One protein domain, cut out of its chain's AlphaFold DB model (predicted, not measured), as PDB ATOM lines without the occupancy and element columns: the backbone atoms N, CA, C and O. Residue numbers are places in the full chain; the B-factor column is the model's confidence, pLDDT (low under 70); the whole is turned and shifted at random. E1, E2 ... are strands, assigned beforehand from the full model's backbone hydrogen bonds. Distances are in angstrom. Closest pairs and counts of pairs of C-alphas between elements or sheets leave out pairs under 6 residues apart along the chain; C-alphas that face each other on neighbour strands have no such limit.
ATOM      1  N   LEU A 118      -9.763   8.749  42.229       69.94
ATOM      2  CA  LEU A 118      -9.736   7.564  43.093       69.94
ATOM      3  C   LEU A 118      -8.936   6.463  42.415       69.94
ATOM      4  O   LEU A 118      -8.942   6.375  41.192       69.94
ATOM      5  N   ILE A 119      -8.315   5.587  43.194       76.75
ATOM      6  CA  ILE A 119      -7.814   4.308  42.695       76.75
ATOM      7  C   ILE A 119      -8.749   3.234  43.230       76.75
ATOM      8  O   ILE A 119      -8.898   3.080  44.443       76.75
ATOM      9  N   VAL A 120      -9.385   2.508  42.321       78.38
ATOM     10  CA  VAL A 120     -10.151   1.311  42.654       78.38
ATOM     11  C   VAL A 120      -9.327   0.112  42.251       78.38
ATOM     12  O   VAL A 120      -8.982  -0.055  41.081       78.38
ATOM     13  N   GLN A 121      -9.016  -0.715  43.234       78.88
ATOM     14  CA  GLN A 121      -8.571  -2.072  42.997       78.88
ATOM     15  C   GLN A 121      -9.822  -2.938  42.908       78.88
ATOM     16  O   GLN A 121     -10.637  -2.919  43.826       78.88
ATOM     17  N   ALA A 122      -9.999  -3.624  41.785       66.00
ATOM     18  CA  ALA A 122     -11.064  -4.595  41.587       66.00
ATOM     19  C   ALA A 122     -10.501  -5.818  40.844       66.00
ATOM     20  O   ALA A 122      -9.577  -5.669  40.030       66.00
ATOM     21  N   PRO A 123     -11.021  -7.026  41.103       57.28
ATOM     22  CA  PRO A 123     -10.635  -8.200  40.336       57.28
ATOM     23  C   PRO A 123     -11.080  -8.018  38.881       57.28
ATOM     24  O   PRO A 123     -12.231  -7.676  38.603       57.28
ATOM     25  N   ALA A 124     -10.159  -8.207  37.940       55.94
ATOM     26  CA  ALA A 124     -10.513  -8.373  36.542       55.94
ATOM     27  C   ALA A 124     -11.184  -9.739  36.338       55.94
ATOM     28  O   ALA A 124     -11.028 -10.660  37.141       55.94
ATOM     29  N   MET A 125     -11.925  -9.876  35.236       49.72
ATOM     30  CA  MET A 125     -12.619 -11.117  34.863       49.72
ATOM     31  C   MET A 125     -11.681 -12.337  34.744       49.72
ATOM     32  O   MET A 125     -12.150 -13.469  34.753       49.72
ATOM     33  N   ASP A 126     -10.367 -12.121  34.638       50.00
ATOM     34  CA  ASP A 126      -9.328 -13.153  34.556       50.00
ATOM     35  C   ASP A 126      -8.694 -13.517  35.917       50.00
ATOM     36  O   ASP A 126      -7.758 -14.315  35.969       50.00
ATOM     37  N   GLY A 127      -9.193 -12.951  37.021       51.94
ATOM     38  CA  GLY A 127      -8.697 -13.201  38.376       51.94
ATOM     39  C   GLY A 127      -7.457 -12.388  38.761       51.94
ATOM     40  O   GLY A 127      -6.944 -12.553  39.868       51.94
ATOM     41  N   THR A 128      -6.970 -11.494  37.895       49.97
ATOM     42  CA  THR A 128      -5.884 -10.570  38.246       49.97
ATOM     43  C   THR A 128      -6.438  -9.301  38.896       49.97
ATOM     44  O   THR A 128      -7.451  -8.747  38.471       49.97
ATOM     45  N   ALA A 129      -5.800  -8.808  39.960       55.34
ATOM     46  CA  ALA A 129      -6.211  -7.546  40.573       55.34
ATOM     47  C   ALA A 129      -5.813  -6.380  39.658       55.34
ATOM     48  O   ALA A 129      -4.625  -6.119  39.458       55.34
ATOM     49  N   THR A 130      -6.795  -5.653  39.122       62.94
ATOM     50  CA  THR A 130      -6.539  -4.463  38.304       62.94
ATOM     51  C   THR A 130      -6.804  -3.201  39.112       62.94
ATOM     52  O   THR A 130      -7.881  -3.003  39.672       62.94
ATOM     53  N   SER A 131      -5.796  -2.329  39.192       70.50
ATOM     54  CA  SER A 131      -5.945  -0.989  39.758       70.50
ATOM     55  C   SER A 131      -6.311  -0.014  38.646       70.50
ATOM     56  O   SER A 131      -5.535   0.170  37.704       70.50
ATOM     57  N   CYS A 132      -7.467   0.632  38.742       74.06
ATOM     58  CA  CYS A 132      -7.898   1.637  37.781       74.06
ATOM     59  C   CYS A 132      -8.177   2.979  38.459       74.06
ATOM     60  O   CYS A 132      -8.690   3.048  39.576       74.06
ATOM     61  N   GLY A 133      -7.803   4.054  37.767       74.06
ATOM     62  CA  GLY A 133      -8.104   5.410  38.197       74.06
ATOM     63  C   GLY A 133      -9.558   5.768  37.891       74.06
ATOM     64  O   GLY A 133     -10.121   5.352  36.879       74.06
ATOM     65  N   PHE A 134     -10.166   6.564  38.752       78.12
ATOM     66  CA  PHE A 134     -11.442   7.240  38.543       78.12
ATOM     67  C   PHE A 134     -11.218   8.722  38.700       78.12
ATOM     68  O   PHE A 134     -10.276   9.100  39.366       78.12
ATOM     69  N   ARG A 135     -12.081   9.547  38.117       70.50
ATOM     70  CA  ARG A 135     -12.066  11.001  38.162       70.50
ATOM     71  C   ARG A 135     -13.469  11.541  38.440       70.50
ATOM     72  O   ARG A 135     -14.451  11.042  37.909       70.50
ATOM     73  N   ARG A 136     -13.592  12.592  39.240       71.38
ATOM     74  CA  ARG A 136     -14.831  13.285  39.576       71.38
ATOM     75  C   ARG A 136     -15.509  13.746  38.294       71.38
ATOM     76  O   ARG A 136     -14.931  14.519  37.534       71.38
ATOM     77  N   SER A 137     -16.748  13.305  38.108       67.69
ATOM     78  CA  SER A 137     -17.539  13.592  36.911       67.69
ATOM     79  C   SER A 137     -18.738  14.505  37.180       67.69
ATOM     80  O   SER A 137     -19.355  14.981  36.233       67.69
ATOM     81  N   GLY A 138     -19.078  14.774  38.447       64.94
ATOM     82  CA  GLY A 138     -20.192  15.658  38.799       64.94
ATOM     83  C   GLY A 138     -20.785  15.377  40.176       64.94
ATOM     84  O   GLY A 138     -20.114  14.826  41.051       64.94
ATOM     85  N   VAL A 139     -22.043  15.783  40.361       63.25
ATOM     86  CA  VAL A 139     -22.852  15.505  41.555       63.25
ATOM     87  C   VAL A 139     -24.104  14.750  41.118       63.25
ATOM     88  O   VAL A 139     -24.853  15.236  40.277       63.25
ATOM     89  N   VAL A 140     -24.330  13.574  41.695       62.06
ATOM     90  CA  VAL A 140     -25.502  12.721  41.465       62.06
ATOM     91  C   VAL A 140     -26.202  12.540  42.811       62.06
ATOM     92  O   VAL A 140     -25.565  12.201  43.806       62.06
ATOM     93  N   HIS A 141     -27.500  12.855  42.873       62.28
ATOM     94  CA  HIS A 141     -28.307  12.807  44.105       62.28
ATOM     95  C   HIS A 141     -27.676  13.530  45.314       62.28
ATOM     96  O   HIS A 141     -27.717  13.049  46.445       62.28
ATOM     97  N   GLY A 142     -27.068  14.695  45.072       53.91
ATOM     98  CA  GLY A 142     -26.452  15.516  46.118       53.91
ATOM     99  C   GLY A 142     -25.091  15.019  46.621       53.91
ATOM    100  O   GLY A 142     -24.532  15.645  47.518       53.91
ATOM    101  N   ARG A 143     -24.524  13.946  46.045       59.53
ATOM    102  CA  ARG A 143     -23.174  13.441  46.367       59.53
ATOM    103  C   ARG A 143     -22.277  13.387  45.137       59.53
ATOM    104  O   ARG A 143     -22.749  13.377  44.004       59.53
ATOM    105  N   VAL A 144     -20.966  13.402  45.351       64.44
ATOM    106  CA  VAL A 144     -19.989  13.409  44.255       64.44
ATOM    107  C   VAL A 144     -19.980  12.056  43.545       64.44
ATOM    108  O   VAL A 144     -19.911  11.019  44.199       64.44
ATOM    109  N   ALA A 145     -20.020  12.083  42.213       73.94
ATOM    110  CA  ALA A 145     -19.867  10.905  41.369       73.94
ATOM    111  C   ALA A 145     -18.489  10.884  40.695       73.94
ATOM    112  O   ALA A 145     -17.933  11.937  40.349       73.94
ATOM    113  N   PHE A 146     -17.961   9.683  40.472       80.75
ATOM    114  CA  PHE A 146     -16.648   9.441  39.876       80.75
ATOM    115  C   PHE A 146     -16.788   8.551  38.641       80.75
ATOM    116  O   PHE A 146     -17.609   7.647  38.633       80.75
ATOM    117  N   ARG A 147     -15.983   8.793  37.610       80.31
ATOM    118  CA  ARG A 147     -15.951   8.075  36.332       80.31
ATOM    119  C   ARG A 147     -14.531   7.592  36.050       80.31
ATOM    120  O   ARG A 147     -13.601   8.357  36.268       80.31
ATOM    121  N   ARG A 148     -14.338   6.374  35.551       81.31
ATOM    122  CA  ARG A 148     -13.007   5.815  35.254       81.31
ATOM    123  C   ARG A 148     -12.164   6.743  34.355       81.31
ATOM    124  O   ARG A 148     -12.649   7.274  33.357       81.31
ATOM    125  N   THR A 149     -10.893   6.955  34.706       70.31
ATOM    126  CA  THR A 149      -9.922   7.704  33.889       70.31
ATOM    127  C   THR A 149      -9.486   6.882  32.682       70.31
ATOM    128  O   THR A 149      -9.113   5.721  32.840       70.31
ATOM    129  N   GLY A 150      -9.468   7.503  31.501       63.38
ATOM    130  CA  GLY A 150      -9.140   6.851  30.227       63.38
ATOM    131  C   GLY A 150     -10.361   6.615  29.334       63.38
ATOM    132  O   GLY A 150     -10.204   6.503  28.122       63.38
ATOM    133  N   ASP A 151     -11.571   6.648  29.901       59.97
ATOM    134  CA  ASP A 151     -12.813   6.624  29.128       59.97
ATOM    135  C   ASP A 151     -13.004   7.990  28.436       59.97
ATOM    136  O   ASP A 151     -12.945   9.040  29.084       59.97
ATOM    137  N   THR A 152     -13.224   8.014  27.118       53.53
ATOM    138  CA  THR A 152     -13.411   9.272  26.373       53.53
ATOM    139  C   THR A 152     -14.732   9.943  26.763       53.53
ATOM    140  O   THR A 152     -15.721   9.278  27.062       53.53
ATOM    141  N   ASN A 153     -14.817  11.276  26.701       54.00
ATOM    142  CA  ASN A 153     -16.092  12.005  26.851       54.00
ATOM    143  C   ASN A 153     -17.060  11.795  25.667       54.00
ATOM    144  O   ASN A 153     -17.988  12.579  25.483       54.00
ATOM    145  N   ASP A 154     -16.841  10.753  24.868       57.69
ATOM    146  CA  ASP A 154     -17.692  10.393  23.752       57.69
ATOM    147  C   ASP A 154     -19.032   9.854  24.284       57.69
ATOM    148  O   ASP A 154     -19.048   8.877  25.045       57.69
ATOM    149  N   PRO A 155     -20.168  10.472  23.916       55.03
ATOM    150  CA  PRO A 155     -21.491  10.035  24.339       55.03
ATOM    151  C   PRO A 155     -21.883   8.648  23.816       55.03
ATOM    152  O   PRO A 155     -22.964   8.203  24.182       55.03
ATOM    153  N   GLY A 156     -21.064   7.983  22.988       57.50
ATOM    154  CA  GLY A 156     -21.278   6.625  22.476       57.50
ATOM    155  C   GLY A 156     -20.630   5.485  23.276       57.50
ATOM    156  O   GLY A 156     -20.890   4.323  22.963       57.50
ATOM    157  N   ILE A 157     -19.816   5.767  24.302       64.50
ATOM    158  CA  ILE A 157     -19.061   4.735  25.040       64.50
ATOM    159  C   ILE A 157     -19.670   4.459  26.423       64.50
ATOM    160  O   ILE A 157     -19.988   5.375  27.183       64.50
ATOM    161  N   ILE A 158     -19.806   3.171  26.754       65.62
ATOM    162  CA  ILE A 158     -20.186   2.692  28.090       65.62
ATOM    163  C   ILE A 158     -19.064   3.054  29.057       65.62
ATOM    164  O   ILE A 158     -17.908   2.713  28.818       65.62
ATOM    165  N   SER A 159     -19.398   3.744  30.144       76.75
ATOM    166  CA  SER A 159     -18.393   4.229  31.091       76.75
ATOM    167  C   SER A 159     -18.624   3.689  32.486       76.75
ATOM    168  O   SER A 159     -19.764   3.554  32.930       76.75
ATOM    169  N   LEU A 160     -17.533   3.404  33.189       84.06
ATOM    170  CA  LEU A 160     -17.585   2.851  34.538       84.06
ATOM    171  C   LEU A 160     -17.622   3.984  35.570       84.06
ATOM    172  O   LEU A 160     -16.763   4.870  35.556       84.06
ATOM    173  N   TRP A 161     -18.622   3.973  36.454       86.88
ATOM    174  CA  TRP A 161     -18.890   5.040  37.421       86.88
ATOM    175  C   TRP A 161     -19.029   4.526  38.851       86.88
ATOM    176  O   TRP A 161     -19.438   3.392  39.071       86.88
ATOM    177  N   ILE A 162     -18.763   5.413  39.811       86.94
ATOM    178  CA  ILE A 162     -19.048   5.246  41.237       86.94
ATOM    179  C   ILE A 162     -19.962   6.381  41.691       86.94
ATOM    180  O   ILE A 162     -19.609   7.556  41.546       86.94
ATOM    181  N   PHE A 163     -21.121   6.052  42.253       84.44
ATOM    182  CA  PHE A 163     -22.070   7.036  42.783       84.44
ATOM    183  C   PHE A 163     -22.944   6.452  43.903       84.44
ATOM    184  O   PHE A 163     -23.029   5.238  44.086       84.44
ATOM    185  N   TRP A 164     -23.561   7.338  44.684       84.25
ATOM    186  CA  TRP A 164     -24.368   6.982  45.851       84.25
ATOM    187  C   TRP A 164     -25.843   6.776  45.489       84.25
ATOM    188  O   TRP A 164     -26.421   7.611  44.789       84.25
ATOM    189  N   MET A 165     -26.460   5.725  46.037       81.94
ATOM    190  CA  MET A 165     -27.890   5.422  45.931       81.94
ATOM    191  C   MET A 165     -28.603   5.703  47.259       81.94
ATOM    192  O   MET A 165     -28.529   4.887  48.181       81.94
ATOM    193  N   PRO A 166     -29.332   6.829  47.382       71.38
ATOM    194  CA  PRO A 166     -29.968   7.220  48.639       71.38
ATOM    195  C   PRO A 166     -31.048   6.252  49.120       71.38
ATOM    196  O   PRO A 166     -31.159   6.015  50.315       71.38
ATOM    197  N   THR A 167     -31.833   5.680  48.206       77.38
ATOM    198  CA  THR A 167     -32.943   4.773  48.542       77.38
ATOM    199  C   THR A 167     -32.462   3.433  49.091       77.38
ATOM    200  O   THR A 167     -33.141   2.829  49.912       77.38
ATOM    201  N   GLN A 168     -31.279   2.992  48.666       75.19
ATOM    202  CA  GLN A 168     -30.669   1.727  49.076       75.19
ATOM    203  C   GLN A 168     -29.542   1.911  50.104       75.19
ATOM    204  O   GLN A 168     -28.929   0.921  50.507       75.19
ATOM    205  N   CYS A 169     -29.256   3.165  50.477       78.44
ATOM    206  CA  CYS A 169     -28.182   3.589  51.375       78.44
ATOM    207  C   CYS A 169     -26.818   2.950  51.061       78.44
ATOM    208  O   CYS A 169     -26.127   2.508  51.972       78.44
ATOM    209  N   ARG A 170     -26.411   2.897  49.786       87.12
ATOM    210  CA  ARG A 170     -25.149   2.253  49.368       87.12
ATOM    211  C   ARG A 170     -24.469   2.942  48.188       87.12
ATOM    212  O   ARG A 170     -25.116   3.659  47.424       87.12
ATOM    213  N   TRP A 171     -23.172   2.693  48.008       86.75
ATOM    214  CA  TRP A 171     -22.441   3.048  46.788       86.75
ATOM    215  C   TRP A 171     -22.607   1.973  45.722       86.75
ATOM    216  O   TRP A 171     -22.585   0.783  46.030       86.75
ATOM    217  N   LEU A 172     -22.719   2.394  44.464       88.19
ATOM    218  CA  LEU A 172     -22.690   1.516  43.299       88.19
ATOM    219  C   LEU A 172     -21.459   1.812  42.451       88.19
ATOM    220  O   LEU A 172     -21.210   2.970  42.117       88.19
ATOM    221  N   LEU A 173     -20.736   0.757  42.076       89.06
ATOM    222  CA  LEU A 173     -19.766   0.735  40.987       89.06
ATOM    223  C   LEU A 173     -20.458   0.091  39.780       89.06
ATOM    224  O   LEU A 173     -20.756  -1.103  39.802       89.06
ATOM    225  N   ALA A 174     -20.752   0.869  38.744       87.50
ATOM    226  CA  ALA A 174     -21.637   0.438  37.668       87.50
ATOM    227  C   ALA A 174     -21.221   0.975  36.296       87.50
ATOM    228  O   ALA A 174     -20.731   2.098  36.171       87.50
ATOM    229  N   ASN A 175     -21.455   0.175  35.258       85.38
ATOM    230  CA  ASN A 175     -21.378   0.603  33.868       85.38
ATOM    231  C   ASN A 175     -22.630   1.416  33.535       85.38
ATOM    232  O   ASN A 175     -23.754   0.928  33.656       85.38
ATOM    233  N   VAL A 176     -22.443   2.663  33.121       83.19
ATOM    234  CA  VAL A 176     -23.519   3.599  32.789       83.19
ATOM    235  C   VAL A 176     -23.667   3.676  31.273       83.19
ATOM    236  O   VAL A 176     -22.670   3.769  30.547       83.19
ATOM    237  N   LYS A 177     -24.921   3.639  30.801       81.31
ATOM    238  CA  LYS A 177     -25.253   3.692  29.375       81.31
ATOM    239  C   LYS A 177     -24.727   4.982  28.730       81.31
ATOM    240  O   LYS A 177     -24.660   6.023  29.400       81.31
ATOM    241  N   PRO A 178     -24.422   4.944  27.422       68.56
ATOM    242  CA  PRO A 178     -23.993   6.127  26.690       68.56
ATOM    243  C   PRO A 178     -25.018   7.273  26.849       68.56
ATOM    244  O   PRO A 178     -26.232   7.056  26.792       68.56
ATOM    245  N   GLY A 179     -24.539   8.485  27.150       61.53
ATOM    246  CA  GLY A 179     -25.383   9.663  27.412       61.53
ATOM    247  C   GLY A 179     -25.949   9.806  28.837       61.53
ATOM    248  O   GLY A 179     -26.711  10.738  29.078       61.53
ATOM    249  N   GLY A 180     -25.596   8.932  29.791       61.69
ATOM    250  CA  GLY A 180     -25.985   9.080  31.207       61.69
ATOM    251  C   GLY A 180     -27.454   8.758  31.509       61.69
ATOM    252  O   GLY A 180     -27.971   9.128  32.559       61.69
ATOM    253  N   THR A 181     -28.131   8.070  30.588       61.97
ATOM    254  CA  THR A 181     -29.576   7.776  30.623       61.97
ATOM    255  C   THR A 181     -29.974   6.675  31.612       61.97
ATOM    256  O   THR A 181     -31.162   6.434  31.811       61.97
ATOM    257  N   GLY A 182     -29.004   6.006  32.245       75.00
ATOM    258  CA  GLY A 182     -29.242   4.998  33.278       75.00
ATOM    259  C   GLY A 182     -28.096   3.999  33.434       75.00
ATOM    260  O   GLY A 182     -27.148   3.979  32.644       75.00
ATOM    261  N   VAL A 183     -28.196   3.153  34.457       81.88
ATOM    262  CA  VAL A 183     -27.262   2.044  34.699       81.88
ATOM    263  C   VAL A 183     -27.494   0.939  33.664       81.88
ATOM    264  O   VAL A 183     -28.633   0.588  33.365       81.88
ATOM    265  N   GLN A 184     -26.419   0.422  33.073       82.94
ATOM    266  CA  GLN A 184     -26.448  -0.718  32.155       82.94
ATOM    267  C   GLN A 184     -26.203  -2.037  32.880       82.94
ATOM    268  O   GLN A 184     -26.913  -3.003  32.624       82.94
ATOM    269  N   SER A 185     -25.189  -2.060  33.743       84.62
ATOM    270  CA  SER A 185     -24.849  -3.190  34.603       84.62
ATOM    271  C   SER A 185     -24.126  -2.691  35.851       84.62
ATOM    272  O   SER A 185     -23.444  -1.665  35.823       84.62
ATOM    273  N   VAL A 186     -24.286  -3.396  36.963       86.69
ATOM    274  CA  VAL A 186     -23.611  -3.132  38.234       86.69
ATOM    275  C   VAL A 186     -22.460  -4.120  38.399       86.69
ATOM    276  O   VAL A 186     -22.646  -5.330  38.313       86.69
ATOM    277  N   VAL A 187     -21.263  -3.592  38.636       84.19
ATOM    278  CA  VAL A 187     -20.024  -4.362  38.822       84.19
ATOM    279  C   VAL A 187     -19.818  -4.703  40.295       84.19
ATOM    280  O   VAL A 187     -19.382  -5.801  40.633       84.19
ATOM    281  N   ALA A 188     -20.137  -3.763  41.182       87.12
ATOM    282  CA  ALA A 188     -20.115  -3.980  42.618       87.12
ATOM    283  C   ALA A 188     -21.027  -2.989  43.334       87.12
ATOM    284  O   ALA A 188     -21.332  -1.907  42.824       87.12
ATOM    285  N   ARG A 189     -21.418  -3.332  44.554       89.44
ATOM    286  CA  ARG A 189     -22.146  -2.435  45.451       89.44
ATOM    287  C   ARG A 189     -21.568  -2.509  46.848       89.44
ATOM    288  O   ARG A 189     -21.087  -3.561  47.252       89.44
ATOM    289  N   SER A 190     -21.630  -1.415  47.594       88.06
ATOM    290  CA  SER A 190     -21.314  -1.490  49.014       88.06
ATOM    291  C   SER A 190     -22.448  -2.181  49.773       88.06
ATOM    292  O   SER A 190     -23.611  -2.194  49.334       88.06
ATOM    293  N   LEU A 191     -22.126  -2.695  50.956       81.94
ATOM    294  CA  LEU A 191     -23.119  -2.957  51.984       81.94
ATOM    295  C   LEU A 191     -23.901  -1.661  52.261       81.94
ATOM    296  O   LEU A 191     -23.345  -0.560  52.124       81.94
ATOM    297  N   PRO A 192     -25.196  -1.767  52.592       77.69
ATOM    298  CA  PRO A 192     -25.961  -0.608  53.006       77.69
ATOM    299  C   PRO A 192     -25.357  -0.031  54.290       77.69
ATOM    300  O   PRO A 192     -25.145  -0.756  55.260       77.69
ATOM    301  N   ASP A 193     -25.066   1.268  54.280       67.94
ATOM    302  CA  ASP A 193     -24.590   1.982  55.460       67.94
ATOM    303  C   ASP A 193     -25.768   2.192  56.414       67.94
ATOM    304  O   ASP A 193     -26.769   2.823  56.064       67.94
ATOM    305  N   ASP A 194     -25.639   1.667  57.626       58.22
ATOM    306  CA  ASP A 194     -26.597   1.839  58.718       58.22
ATOM    307  C   ASP A 194     -26.425   3.191  59.442       58.22
ATOM    308  O   ASP A 194     -27.151   3.500  60.390       58.22
ATOM    309  N   GLY A 195     -25.473   4.014  58.982       52.28
ATOM    310  CA  GLY A 195     -25.144   5.322  59.542       52.28
ATOM    311  C   GLY A 195     -24.163   5.260  60.713       52.28
ATOM    312  O   GLY A 195     -23.899   6.290  61.339       52.28
ATOM    313  N   SER A 196     -23.617   4.079  61.021       39.06
ATOM    314  CA  SER A 196     -22.560   3.903  62.022       39.06
ATOM    315  C   SER A 196     -21.158   4.187  61.469       39.06
ATOM    316  O   SER A 196     -20.233   4.447  62.245       39.06
ATOM    317  N   THR A 197     -21.001   4.215  60.143       48.09
ATOM    318  CA  THR A 197     -19.729   4.449  59.450       48.09
ATOM    319  C   THR A 197     -19.787   5.704  58.573       48.09
ATOM    320  O   THR A 197     -20.787   6.417  58.524       48.09
ATOM    321  N   TRP A 198     -18.683   6.040  57.899       50.84
ATOM    322  CA  TRP A 198     -18.679   7.120  56.900       50.84
ATOM    323  C   TRP A 198     -18.792   6.572  55.486       50.84
ATOM    324  O   TRP A 198     -18.644   7.330  54.520       50.84
ATOM    325  N   ALA A 199     -19.071   5.271  55.376       56.44
ATOM    326  CA  ALA A 199     -19.275   4.588  54.122       56.44
ATOM    327  C   ALA A 199     -20.374   5.270  53.320       56.44
ATOM    328  O   ALA A 199     -20.250   5.316  52.110       56.44
ATOM    329  N   SER A 200     -21.390   5.898  53.928       58.06
ATOM    330  CA  SER A 200     -22.358   6.659  53.139       58.06
ATOM    331  C   SER A 200     -21.737   7.857  52.440       58.06
ATOM    332  O   SER A 200     -22.041   8.123  51.277       58.06
ATOM    333  N   LEU A 201     -20.895   8.630  53.126       55.00
ATOM    334  CA  LEU A 201     -20.365   9.893  52.607       55.00
ATOM    335  C   LEU A 201     -19.327   9.681  51.512       55.00
ATOM    336  O   LEU A 201     -19.296  10.483  50.578       55.00
ATOM    337  N   TRP A 202     -18.536   8.609  51.593       69.56
ATOM    338  CA  TRP A 202     -17.431   8.377  50.669       69.56
ATOM    339  C   TRP A 202     -17.256   6.898  50.314       69.56
ATOM    340  O   TRP A 202     -17.208   6.063  51.218       69.56
ATOM    341  N   PRO A 203     -17.047   6.560  49.026       66.00
ATOM    342  CA  PRO A 203     -16.870   5.170  48.619       66.00
ATOM    343  C   PRO A 203     -15.553   4.562  49.135       66.00
ATOM    344  O   PRO A 203     -15.464   3.351  49.277       66.00
ATOM    345  N   TRP A 204     -14.537   5.375  49.458       73.69
ATOM    346  CA  TRP A 204     -13.256   4.914  50.025       73.69
ATOM    347  C   TRP A 204     -13.252   4.726  51.548       73.69
ATOM    348  O   TRP A 204     -12.238   4.315  52.106       73.69
ATOM    349  N   GLU A 205     -14.348   5.057  52.234       65.88
ATOM    350  CA  GLU A 205     -14.534   4.754  53.662       65.88
ATOM    351  C   GLU A 205     -15.405   3.499  53.865       65.88
ATOM    352  O   GLU A 205     -15.671   3.112  54.999       65.88
ATOM    353  N   VAL A 206     -15.833   2.845  52.775       73.25
ATOM    354  CA  VAL A 206     -16.378   1.483  52.818       73.25
ATOM    355  C   VAL A 206     -15.232   0.540  53.191       73.25
ATOM    356  O   VAL A 206     -14.193   0.533  52.526       73.25
ATOM    357  N   GLU A 207     -15.400  -0.230  54.266       70.75
ATOM    358  CA  GLU A 207     -14.376  -1.165  54.742       70.75
ATOM    359  C   GLU A 207     -14.029  -2.222  53.681       70.75
ATOM    360  O   GLU A 207     -14.801  -2.473  52.756       70.75
ATOM    361  N   ALA A 208     -12.868  -2.871  53.812       64.25
ATOM    362  CA  ALA A 208     -12.401  -3.858  52.831       64.25
ATOM    363  C   ALA A 208     -13.368  -5.047  52.649       64.25
ATOM    364  O   ALA A 208     -13.375  -5.665  51.593       64.25
ATOM    365  N   GLU A 209     -14.199  -5.355  53.648       72.38
ATOM    366  CA  GLU A 209     -15.247  -6.388  53.561       72.38
ATOM    367  C   GLU A 209     -16.634  -5.813  53.227       72.38
ATOM    368  O   GLU A 209     -17.622  -6.540  53.162       72.38
ATOM    369  N   GLY A 210     -16.716  -4.499  53.018       79.44
ATOM    370  CA  GLY A 210     -17.953  -3.758  52.811       79.44
ATOM    371  C   GLY A 210     -18.411  -3.678  51.357       79.44
ATOM    372  O   GLY A 210     -19.369  -2.959  51.090       79.44
ATOM    373  N   TRP A 211     -17.753  -4.369  50.423       87.06
ATOM    374  CA  TRP A 211     -18.140  -4.438  49.012       87.06
ATOM    375  C   TRP A 211     -18.648  -5.830  48.644       87.06
ATOM    376  O   TRP A 211     -18.121  -6.837  49.104       87.06
ATOM    377  N   GLU A 212     -19.652  -5.884  47.774       89.06
ATOM    378  CA  GLU A 212     -20.225  -7.102  47.209       89.06
ATOM    379  C   GLU A 212     -20.147  -7.056  45.680       89.06
ATOM    380  O   GLU A 212     -20.401  -6.012  45.068       89.06
ATOM    381  N   SER A 213     -19.863  -8.198  45.056       86.00
ATOM    382  CA  SER A 213     -19.947  -8.386  43.605       86.00
ATOM    383  C   SER A 213     -21.087  -9.338  43.249       86.00
ATOM    384  O   SER A 213     -21.397 -10.240  44.035       86.00
ATOM    385  N   PRO A 214     -21.719  -9.162  42.080       86.00
ATOM    386  CA  PRO A 214     -22.730 -10.094  41.618       86.00
ATOM    387  C   PRO A 214     -22.065 -11.400  41.158       86.00
ATOM    388  O   PRO A 214     -20.966 -11.394  40.604       86.00
ATOM    389  N   THR A 215     -22.733 -12.534  41.357       79.12
ATOM    390  CA  THR A 215     -22.253 -13.852  40.896       79.12
ATOM    391  C   THR A 215     -22.461 -14.090  39.398       79.12
ATOM    392  O   THR A 215     -21.997 -15.098  38.873       79.12
ATOM    393  N   ALA A 216     -23.199 -13.210  38.719       73.69
ATOM    394  CA  ALA A 216     -23.527 -13.286  37.299       73.69
ATOM    395  C   ALA A 216     -23.540 -11.881  36.673       73.69
ATOM    396  O   ALA A 216     -23.592 -10.880  37.391       73.69
ATOM    397  N   ASP A 217     -23.486 -11.803  35.341       73.44
ATOM    398  CA  ASP A 217     -23.565 -10.527  34.622       73.44
ATOM    399  C   ASP A 217     -24.926  -9.853  34.856       73.44
ATOM    400  O   ASP A 217     -25.969 -10.495  34.775       73.44
ATOM    401  N   THR A 218     -24.908  -8.556  35.155       79.38
ATOM    402  CA  THR A 218     -26.085  -7.760  35.532       79.38
ATOM    403  C   THR A 218     -26.653  -6.938  34.371       79.38
ATOM    404  O   THR A 218     -27.532  -6.102  34.578       79.38
ATOM    405  N   ILE A 219     -26.178  -7.146  33.136       78.44
ATOM    406  CA  ILE A 219     -26.747  -6.496  31.946       78.44
ATOM    407  C   ILE A 219     -28.216  -6.909  31.769       78.44
ATOM    408  O   ILE A 219     -28.522  -8.059  31.470       78.44
ATOM    409  N   GLY A 220     -29.127  -5.936  31.882       66.25
ATOM    410  CA  GLY A 220     -30.559  -6.137  31.624       66.25
ATOM    411  C   GLY A 220     -31.333  -6.866  32.729       66.25
ATOM    412  O   GLY A 220     -32.490  -7.203  32.498       66.25
ATOM    413  N   LEU A 221     -30.719  -7.083  33.896       58.53
ATOM    414  CA  LEU A 221     -31.342  -7.692  35.073       58.53
ATOM    415  C   LEU A 221     -31.885  -6.628  36.041       58.53
ATOM    416  O   LEU A 221     -31.317  -5.537  36.148       58.53
ATOM    417  N   GLU A 222     -32.964  -6.941  36.762       59.88
ATOM    418  CA  GLU A 222     -33.428  -6.129  37.892       59.88
ATOM    419  C   GLU A 222     -32.621  -6.489  39.161       59.88
ATOM    420  O   GLU A 222     -32.045  -7.571  39.262       59.88
ATOM    421  N   ASP A 223     -32.551  -5.589  40.154       53.94
ATOM    422  CA  ASP A 223     -31.695  -5.730  41.360       53.94
ATOM    423  C   ASP A 223     -31.912  -7.037  42.165       53.94
ATOM    424  O   ASP A 223     -31.076  -7.397  43.001       53.94
ATOM    425  N   ALA A 224     -33.028  -7.738  41.931       56.41
ATOM    426  CA  ALA A 224     -33.412  -8.985  42.590       56.41
ATOM    427  C   ALA A 224     -32.901 -10.263  41.891       56.41
ATOM    428  O   ALA A 224     -32.974 -11.337  42.487       56.41
ATOM    429  N   ASP A 225     -32.369 -10.167  40.669       60.31
ATOM    430  CA  ASP A 225     -32.057 -11.340  39.839       60.31
ATOM    431  C   ASP A 225     -30.610 -11.844  39.993       60.31
ATOM    432  O   ASP A 225     -30.268 -12.927  39.516       60.31
ATOM    433  N   ALA A 226     -29.745 -11.083  40.674       70.81
ATOM    434  CA  ALA A 226     -28.350 -11.448  40.925       70.81
ATOM    435  C   ALA A 226     -28.104 -11.773  42.406       70.81
ATOM    436  O   ALA A 226     -28.521 -11.033  43.300       70.81
ATOM    437  N   VAL A 227     -27.369 -12.859  42.675       80.81
ATOM    438  CA  VAL A 227     -26.850 -13.157  44.018       80.81
ATOM    439  C   VAL A 227     -25.599 -12.312  44.249       80.81
ATOM    440  O   VAL A 227     -24.743 -12.205  43.373       80.81
ATOM    441  N   TRP A 228     -25.499 -11.704  45.427       85.38
ATOM    442  CA  TRP A 228     -24.405 -10.810  45.796       85.38
ATOM    443  C   TRP A 228     -23.526 -11.473  46.840       85.38
ATOM    444  O   TRP A 228     -24.029 -11.994  47.835       85.38
ATOM    445  N   VAL A 229     -22.217 -11.467  46.604       83.94
ATOM    446  CA  VAL A 229     -21.239 -12.120  47.477       83.94
ATOM    447  C   VAL A 229     -20.201 -11.088  47.923       83.94
ATOM    448  O   VAL A 229     -19.731 -10.318  47.078       83.94
ATOM    449  N   PRO A 230     -19.827 -11.055  49.219       84.62
ATOM    450  CA  PRO A 230     -18.772 -10.177  49.713       84.62
ATOM    451  C   PRO A 230     -17.472 -10.362  48.930       84.62
ATOM    452  O   PRO A 230     -17.000 -11.483  48.739       84.62
ATOM    453  N   ASN A 231     -16.882  -9.254  48.498       80.06
ATOM    454  CA  ASN A 231     -15.686  -9.228  47.675       80.06
ATOM    455  C   ASN A 231     -14.600  -8.381  48.349       80.06
ATOM    456  O   ASN A 231     -14.614  -7.153  48.285       80.06
ATOM    457  N   ARG A 232     -13.641  -9.068  48.984       75.56
ATOM    458  CA  ARG A 232     -12.537  -8.454  49.745       75.56
ATOM    459  C   ARG A 232     -11.446  -7.843  48.866       75.56
ATOM    460  O   ARG A 232     -10.610  -7.080  49.356       75.56
ATOM    461  N   ASP A 233     -11.460  -8.177  47.578       75.31
ATOM    462  CA  ASP A 233     -10.493  -7.686  46.600       75.31
ATOM    463  C   ASP A 233     -10.858  -6.290  46.091       75.31
ATOM    464  O   ASP A 233     -10.023  -5.612  45.485       75.31
ATOM    465  N   ILE A 234     -12.091  -5.837  46.356       79.81
ATOM    466  CA  ILE A 234     -12.533  -4.492  46.008       79.81
ATOM    467  C   ILE A 234     -12.110  -3.517  47.091       79.81
ATOM    468  O   ILE A 234     -12.588  -3.545  48.224       79.81
ATOM    469  N   GLN A 235     -11.230  -2.598  46.711       77.56
ATOM    470  CA  GLN A 235     -10.785  -1.529  47.589       77.56
ATOM    471  C   GLN A 235     -10.774  -0.208  46.840       77.56
ATOM    472  O   GLN A 235     -10.082  -0.041  45.835       77.56
ATOM    473  N   VAL A 236     -11.523   0.755  47.367       78.50
ATOM    474  CA  VAL A 236     -11.546   2.127  46.863       78.50
ATOM    475  C   VAL A 236     -10.650   2.966  47.761       78.50
ATOM    476  O   VAL A 236     -10.842   3.013  48.973       78.50
ATOM    477  N   ARG A 237      -9.649   3.627  47.183       72.06
ATOM    478  CA  ARG A 237      -8.696   4.458  47.923       72.06
ATOM    479  C   ARG A 237      -8.551   5.820  47.256       72.06
ATOM    480  O   ARG A 237      -8.638   5.935  46.032       72.06
ATOM    481  N   LEU A 238      -8.288   6.855  48.050       61.59
ATOM    482  CA  LEU A 238      -7.843   8.134  47.502       61.59
ATOM    483  C   LEU A 238      -6.416   7.992  46.963       61.59
ATOM    484  O   LEU A 238      -5.540   7.441  47.637       61.59
ATOM    485  N   ALA A 239      -6.170   8.533  45.771       56.53
ATOM    486  CA  ALA A 239      -4.809   8.778  45.314       56.53
ATOM    487  C   ALA A 239      -4.225   9.943  46.142       56.53
ATOM    488  O   ALA A 239      -4.794  11.032  46.160       56.53
TER     489      ALA A 239
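What this domain is: This is residues 118 to 239 of the 684 residues of the protein "DPP8 protein" of Symbiodinium sp. KB8 (UniProt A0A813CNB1). One long antiparallel sheet curls like part of a barrel, folded at the long, bent strand E2 so that E1 and E9 face the larger leaf of E8, E7, E6, E5, E4 and E3; it stays open between edge strands E8 and E9. The printed part has 122 residues, with no named helix and nine named strands, E1 to E9 along the chain, holding under half of the residues: all strand. The sheet's order is E8, E7, E6, E5, E4, E3, E2, E1, E9. The whole is compact, with a radius of gyration of the C-alphas of 13.5 A, and spans 38 by 30 by 28 A.

How they stand to each other: E2, residues 129 to 140, is the hinge of this folded sheet, one sheet bent back on itself, and bends by 74 degrees at residue 137. Each pair named here is within hydrogen-bond range. E2 neighbours E1, residues 118 to 123, with N 120 and O 132 2.9 A apart, and E3, residues 143 to 148, with N 137 and O 145 2.9 A apart. Then follow E4, residues 159 to 165, N 162 to O 146 2.8 A; E5, residues 170 to 176, N 161 to O 174 2.8 A; E6, residues 183 to 190, N 173 to O 188 2.8 A; E7, residues 211 to 214, N 212 to O 189 2.8 A; and E8, residues 228 to 230, N 213 to O 229 2.9 A. E1 to E8 are a meander, each strand the antiparallel neighbour of the one before. E9, residues 235 to 238, is antiparallel to E1, N 119 to O 237 2.9 A. E7 and E9 are only just apart, closest 8.0 A.

Where its parts are: E2 is 28.0 A long, E4 17.7 A and E1 16.0 A. C-alpha 118 is at (-9.736, 7.564, 43.093) and C-alpha 238 at (-7.843, 8.134, 47.502).

The domain as a whole: The C-alphas farthest apart, of Gly 156 and Ser 196, are 39.7 A apart. The printed part has no cut; E6 to E7 and E7 to E8 are long links. Mean pLDDT of the printed part is 71.1, with 52 residues under 70, among them 193 to 203.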